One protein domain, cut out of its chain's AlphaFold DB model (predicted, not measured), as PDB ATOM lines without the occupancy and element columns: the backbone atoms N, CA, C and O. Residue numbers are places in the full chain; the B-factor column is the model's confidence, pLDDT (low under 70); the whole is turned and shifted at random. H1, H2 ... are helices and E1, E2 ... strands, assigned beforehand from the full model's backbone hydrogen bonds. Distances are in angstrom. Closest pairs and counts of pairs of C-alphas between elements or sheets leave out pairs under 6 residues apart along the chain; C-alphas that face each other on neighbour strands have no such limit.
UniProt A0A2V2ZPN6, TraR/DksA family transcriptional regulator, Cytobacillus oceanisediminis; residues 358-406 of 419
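What this domain is: This is residues 358 to 406 of the 419 residues of the protein "TraR/DksA family transcriptional regulator" of Cytobacillus oceanisediminis (UniProt A0A2V2ZPN6). A small hairpin of two short strands, E1 and E2, makes one arm of an open, arched shape, and the longer helix H2 makes the other; the short helix H1 sits inside the bend, packed on the part of H2 nearest the hairpin. The turn of the hairpin, residues 372 to 377, sticks out free at one end, while residues 396 to 406, with no named element, turn back from the far end of H2 in a loose loop. The printed part has 49 residues, with two named helices and two named strands in the order H1, E1, E2, H2; the sheet, in the order E1, E2, is antiparallel. The class is mixed, helices and strands, with under half of the residues, 22, in named elements. The whole is only just loose, close to compact, with a radius of gyration of the C-alphas of 11.9 A and spans of 33 by 23 by 19 A.

How they stand to each other: The two strands E1, residues 369 to 371, and E2, residues 378 to 380, are antiparallel neighbours and form a hairpin. Their directions stand at 146 degrees, and the C-alphas of Val 369 and Ile 380 face each other at 4.8 A. Across the pair, N 370 and O 379 are within hydrogen-bond range at 2.9 A, as are N 379 and O 370 at 2.8 A. The helices H1, residues 364 to 367, and H2, residues 384 to 395, touch, H2 with its residues 385 to 389 alone; their closest C-alphas, those of Tyr 365 and Gln 386, are 7.2 A apart. H1 and E2 are apart, and so are E1 and H2. In H2 every O i to N i+4 pair is within hydrogen-bond range; H1, with four residues, is too short for such a pair, and its one O i to N i+3 pair is not within range.

Where its parts are: E1 begins with C-alpha 369 at (180.954, 153.317, 196.511) and is 6.9 A long from first to last C-alpha; E2 is 6.8 A long. H1 begins with C-alpha 364 at (174.159, 151.628, 190.367) and is 5.8 A long. H2 is 16.5 A long and ends with C-alpha 395 at (181.069, 146.182, 176.807).

The domain as a whole: The two C-alphas farthest apart, those of Glu 374 and Glu 395, are 34.0 A apart. The printed part has no cut. The links H1 to E1 and E2 to H2 are tight, the link E1 to E2 is short, and no link is long. The mean pLDDT of the printed part of this model is 78.0, and residues 358 to 361 and 403 to 406 are under 70.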
ATOM      1  N   ASP A 358     168.990 148.394 193.376       55.91
ATOM      2  CA  ASP A 358     169.292 149.771 193.767       55.91
ATOM      3  C   ASP A 358     168.472 150.154 195.010       55.91
ATOM      4  O   ASP A 358     168.047 151.296 195.177       55.91
ATOM      5  N   GLU A 359     168.206 149.182 195.891       55.84
ATOM      6  CA  GLU A 359     167.406 149.361 197.100       55.84
ATOM      7  C   GLU A 359     168.022 150.473 197.964       55.84
ATOM      8  O   GLU A 359     169.018 150.295 198.671       55.84
ATOM      9  N   GLY A 360     167.410 151.658 197.889       58.28
ATOM     10  CA  GLY A 360     167.830 152.855 198.616       58.28
ATOM     11  C   GLY A 360     168.883 153.728 197.923       58.28
ATOM     12  O   GLY A 360     169.293 154.725 198.521       58.28
ATOM     13  N   PHE A 361     169.283 153.409 196.692       66.81
ATOM     14  CA  PHE A 361     170.283 154.140 195.916       66.81
ATOM     15  C   PHE A 361     169.697 154.669 194.602       66.81
ATOM     16  O   PHE A 361     168.769 154.100 194.043       66.81
ATOM     17  N   THR A 362     170.186 155.820 194.135       73.62
ATOM     18  CA  THR A 362     169.654 156.456 192.911       73.62
ATOM     19  C   THR A 362     170.372 155.962 191.658       73.62
ATOM     20  O   THR A 362     169.797 155.985 190.571       73.62
ATOM     21  N   GLU A 363     171.631 155.550 191.803       75.00
ATOM     22  CA  GLU A 363     172.493 155.103 190.711       75.00
ATOM     23  C   GLU A 363     173.266 153.837 191.115       75.00
ATOM     24  O   GLU A 363     173.700 153.720 192.263       75.00
ATOM     25  N   ASP A 364     173.522 152.939 190.158       74.81
ATOM     26  CA  ASP A 364     174.159 151.628 190.367       74.81
ATOM     27  C   ASP A 364     175.499 151.701 191.127       74.81
ATOM     28  O   ASP A 364     175.852 150.803 191.898       74.81
ATOM     29  N   TYR A 365     176.271 152.779 190.927       78.25
ATOM     30  CA  TYR A 365     177.566 152.951 191.591       78.25
ATOM     31  C   TYR A 365     177.449 153.315 193.072       78.25
ATOM     32  O   TYR A 365     178.382 153.063 193.840       78.25
ATOM     33  N   GLU A 366     176.333 153.901 193.510       81.38
ATOM     34  CA  GLU A 366     176.140 154.264 194.917       81.38
ATOM     35  C   GLU A 366     176.038 153.016 195.809       81.38
ATOM     36  O   GLU A 366     176.413 153.061 196.979       81.38
ATOM     37  N   THR A 367     175.647 151.877 195.232       80.75
ATOM     38  CA  THR A 367     175.532 150.584 195.917       80.75
ATOM     39  C   THR A 367     176.882 150.036 196.395       80.75
ATOM     40  O   THR A 367     176.950 149.311 197.390       80.75
ATOM     41  N   PHE A 368     177.984 150.374 195.715       85.56
ATOM     42  CA  PHE A 368     179.321 149.853 196.039       85.56
ATOM     43  C   PHE A 368     180.365 150.927 196.360       85.56
ATOM     44  O   PHE A 368     181.455 150.599 196.839       85.56
ATOM     45  N   VAL A 369     180.066 152.209 196.143       86.38
ATOM     46  CA  VAL A 369     180.954 153.317 196.511       86.38
ATOM     47  C   VAL A 369     180.564 153.863 197.882       86.38
ATOM     48  O   VAL A 369     179.464 154.358 198.089       86.38
ATOM     49  N   GLY A 370     181.505 153.855 198.825       83.31
ATOM     50  CA  GLY A 370     181.352 154.536 200.108       83.31
ATOM     51  C   GLY A 370     182.357 155.664 200.288       83.31
ATOM     52  O   GLY A 370     183.462 155.644 199.743       83.31
ATOM     53  N   ASN A 371     181.974 156.638 201.108       84.75
ATOM     54  CA  ASN A 371     182.827 157.741 201.523       84.75
ATOM     55  C   ASN A 371     182.992 157.757 203.042       84.75
ATOM     56  O   ASN A 371     182.101 157.340 203.781       84.75
ATOM     57  N   ASP A 372     184.118 158.285 203.517       82.19
ATOM     58  CA  ASP A 372     184.238 158.693 204.921       82.19
ATOM     59  C   ASP A 372     183.256 159.844 205.242       82.19
ATOM     60  O   ASP A 372     182.784 160.537 204.340       82.19
ATOM     61  N   MET A 373     182.986 160.100 206.525       79.00
ATOM     62  CA  MET A 373     182.085 161.160 207.002       79.00
ATOM     63  C   MET A 373     182.471 162.557 206.480       79.00
ATOM     64  O   MET A 373     181.618 163.433 206.357       79.00
ATOM     65  N   GLU A 374     183.747 162.772 206.144       83.75
ATOM     66  CA  GLU A 374     184.241 164.016 205.540       83.75
ATOM     67  C   GLU A 374     184.100 164.086 204.004       83.75
ATOM     68  O   GLU A 374     184.439 165.111 203.414       83.75
ATOM     69  N   GLY A 375     183.674 163.009 203.332       78.69
ATOM     70  CA  GLY A 375     183.504 162.952 201.872       78.69
ATOM     71  C   GLY A 375     184.805 162.912 201.055       78.69
ATOM     72  O   GLY A 375     184.765 163.025 199.833       78.69
ATOM     73  N   LYS A 376     185.974 162.789 201.701       76.50
ATOM     74  CA  LYS A 376     187.290 162.921 201.039       76.50
ATOM     75  C   LYS A 376     187.909 161.608 200.572       76.50
ATOM     76  O   LYS A 376     188.767 161.627 199.695       76.50
ATOM     77  N   GLN A 377     187.530 160.485 201.173       78.25
ATOM     78  CA  GLN A 377     188.086 159.173 200.843       78.25
ATOM     79  C   GLN A 377     187.008 158.307 200.209       78.25
ATOM     80  O   GLN A 377     186.137 157.816 200.920       78.25
ATOM     81  N   ARG A 378     187.102 158.121 198.886       79.25
ATOM     82  CA  ARG A 378     186.279 157.162 198.144       79.25
ATOM     83  C   ARG A 378     186.839 155.763 198.350       79.25
ATOM     84  O   ARG A 378     188.025 155.533 198.111       79.25
ATOM     85  N   LYS A 379     185.989 154.836 198.770       82.25
ATOM     86  CA  LYS A 379     186.311 153.420 198.892       82.25
ATOM     87  C   LYS A 379     185.298 152.613 198.096       82.25
ATOM     88  O   LYS A 379     184.101 152.830 198.226       82.25
ATOM     89  N   ILE A 380     185.804 151.683 197.300       84.75
ATOM     90  CA  ILE A 380     184.987 150.730 196.555       84.75
ATOM     91  C   ILE A 380     184.879 149.462 197.401       84.75
ATOM     92  O   ILE A 380     185.887 148.961 197.916       84.75
ATOM     93  N   TYR A 381     183.656 148.989 197.597       83.88
ATOM     94  CA  TYR A 381     183.357 147.740 198.280       83.88
ATOM     95  C   TYR A 381     183.096 146.656 197.232       83.88
ATOM     96  O   TYR A 381     182.209 146.844 196.406       83.88
ATOM     97  N   PRO A 382     183.827 145.528 197.269       82.12
ATOM     98  CA  PRO A 382     183.623 144.451 196.312       82.12
ATOM     99  C   PRO A 382     182.210 143.888 196.447       82.12
ATOM    100  O   PRO A 382     181.828 143.403 197.516       82.12
ATOM    101  N   SER A 383     181.443 143.964 195.365       79.81
ATOM    102  CA  SER A 383     180.075 143.462 195.276       79.81
ATOM    103  C   SER A 383     179.802 142.932 193.869       79.81
ATOM    104  O   SER A 383     180.474 143.310 192.912       79.81
ATOM    105  N   LYS A 384     178.780 142.084 193.726       76.88
ATOM    106  CA  LYS A 384     178.351 141.588 192.412       76.88
ATOM    107  C   LYS A 384     177.924 142.733 191.477       76.88
ATOM    108  O   LYS A 384     178.186 142.684 190.284       76.88
ATOM    109  N   LYS A 385     177.334 143.798 192.034       76.56
ATOM    110  CA  LYS A 385     176.942 145.004 191.289       76.56
ATOM    111  C   LYS A 385     178.131 145.795 190.754       76.56
ATOM    112  O   LYS A 385     178.041 146.328 189.657       76.56
ATOM    113  N   GLN A 386     179.245 145.828 191.485       85.56
ATOM    114  CA  GLN A 386     180.484 146.409 190.966       85.56
ATOM    115  C   GLN A 386     180.947 145.657 189.709       85.56
ATOM    116  O   GLN A 386     181.243 146.292 188.704       85.56
ATOM    117  N   GLU A 387     180.972 144.320 189.754       83.62
ATOM    118  CA  GLU A 387     181.390 143.489 188.614       83.62
ATOM    119  C   GLU A 387     180.464 143.674 187.400       83.62
ATOM    120  O   GLU A 387     180.941 143.809 186.275       83.62
ATOM    121  N   GLU A 388     179.145 143.724 187.620       82.94
ATOM    122  CA  GLU A 388     178.150 143.991 186.569       82.94
ATOM    123  C   GLU A 388     178.335 145.388 185.945       82.94
ATOM    124  O   GLU A 388     178.283 145.533 184.723       82.94
ATOM    125  N   TYR A 389     178.592 146.407 186.769       83.88
ATOM    126  CA  TYR A 389     178.821 147.780 186.314       83.88
ATOM    127  C   TYR A 389     180.124 147.916 185.511       83.88
ATOM    128  O   TYR A 389     180.127 148.536 184.450       83.88
ATOM    129  N   GLU A 390     181.219 147.299 185.967       85.25
ATOM    130  CA  GLU A 390     182.491 147.252 185.230       85.25
ATOM    131  C   GLU A 390     182.339 146.512 183.892       85.25
ATOM    132  O   GLU A 390     182.780 147.013 182.860       85.25
ATOM    133  N   ALA A 391     181.632 145.377 183.873       86.81
ATOM    134  CA  ALA A 391     181.360 144.640 182.640       86.81
ATOM    135  C   ALA A 391     180.546 145.463 181.626       86.81
ATOM    136  O   ALA A 391     180.802 145.381 180.426       86.81
ATOM    137  N   MET A 392     179.589 146.272 182.095       84.69
ATOM    138  CA  MET A 392     178.812 147.179 181.243       84.69
ATOM    139  C   MET A 392     179.684 148.283 180.635       84.69
ATOM    140  O   MET A 392     179.529 148.619 179.459       84.69
ATOM    141  N   LEU A 393     180.604 148.845 181.418       85.75
ATOM    142  CA  LEU A 393     181.562 149.845 180.951       85.75
ATOM    143  C   LEU A 393     182.502 149.269 179.885       85.75
ATOM    144  O   LEU A 393     182.666 149.868 178.819       85.75
ATOM    145  N   ASP A 394     183.029 148.071 180.136       85.19
ATOM    146  CA  ASP A 394     183.879 147.335 179.201       85.19
ATOM    147  C   ASP A 394     183.139 146.959 177.909       85.19
ATOM    148  O   ASP A 394     183.687 147.114 176.820       85.19
ATOM    149  N   GLU A 395     181.883 146.505 177.990       86.62
ATOM    150  CA  GLU A 395     181.069 146.182 176.807       86.62
ATOM    151  C   GLU A 395     180.833 147.409 175.913       86.62
ATOM    152  O   GLU A 395     180.759 147.289 174.687       86.62
ATOM    153  N   ASN A 396     180.722 148.590 176.521       83.50
ATOM    154  CA  ASN A 396     180.483 149.846 175.821       83.50
ATOM    155  C   ASN A 396     181.774 150.601 175.449       83.50
ATOM    156  O   ASN A 396     181.673 151.696 174.892       83.50
ATOM    157  N   ASP A 397     182.958 150.039 175.727       82.12
ATOM    158  CA  ASP A 397     184.267 150.682 175.537       82.12
ATOM    159  C   ASP A 397     184.334 152.096 176.176       82.12
ATOM    160  O   ASP A 397     184.844 153.046 175.572       82.12
ATOM    161  N   ILE A 398     183.786 152.272 177.388       82.81
ATOM    162  CA  ILE A 398     183.762 153.552 178.125       82.81
ATOM    163  C   ILE A 398     184.252 153.375 179.562       82.81
ATOM    164  O   ILE A 398     183.937 152.394 180.211       82.81
ATOM    165  N   GLU A 399     185.005 154.341 180.093       80.88
ATOM    166  CA  GLU A 399     185.480 154.294 181.492       80.88
ATOM    167  C   GLU A 399     184.444 154.866 182.478       80.88
ATOM    168  O   GLU A 399     184.419 154.542 183.665       80.88
ATOM    169  N   SER A 400     183.576 155.755 181.992       76.88
ATOM    170  CA  SER A 400     182.479 156.324 182.763       76.88
ATOM    171  C   SER A 400     181.291 156.643 181.854       76.88
ATOM    172  O   SER A 400     181.486 157.094 180.726       76.88
ATOM    173  N   PRO A 401     180.043 156.510 182.346       72.81
ATOM    174  CA  PRO A 401     178.858 156.973 181.617       72.81
ATOM    175  C   PRO A 401     178.833 158.503 181.485       72.81
ATOM    176  O   PRO A 401     178.123 159.068 180.653       72.81
ATOM    177  N   TYR A 402     179.601 159.180 182.343       70.19
ATOM    178  CA  TYR A 402     179.682 160.625 182.448       70.19
ATOM    179  C   TYR A 402     181.045 161.130 181.972       70.19
ATOM    180  O   TYR A 402     182.072 160.783 182.550       70.19
ATOM    181  N   GLY A 403     181.035 162.023 180.983       64.38
ATOM    182  CA  GLY A 403     182.236 162.670 180.447       64.38
ATOM    183  C   GLY A 403     182.919 161.879 179.329       64.38
ATOM    184  O   GLY A 403     182.788 160.666 179.236       64.38
ATOM    185  N   ASP A 404     183.662 162.584 178.476       65.25
ATOM    186  CA  ASP A 404     184.436 161.989 177.380       65.25
ATOM    187  C   ASP A 404     185.780 161.455 177.915       65.25
ATOM    188  O   ASP A 404     186.846 161.980 177.580       65.25
ATOM    189  N   VAL A 405     185.740 160.467 178.814       66.00
ATOM    190  CA  VAL A 405     186.958 159.836 179.346       66.00
ATOM    191  C   VAL A 405     187.394 158.725 178.384       66.00
ATOM    192  O   VAL A 405     186.625 157.793 178.148       66.00
ATOM    193  N   PRO A 406     188.601 158.800 177.797       62.84
ATOM    194  CA  PRO A 406     189.088 157.758 176.903       62.84
ATOM    195  C   PRO A 406     189.305 156.443 177.665       62.84
ATOM    196  O   PRO A 406     190.024 156.402 178.663       62.84
TER     197      PRO A 406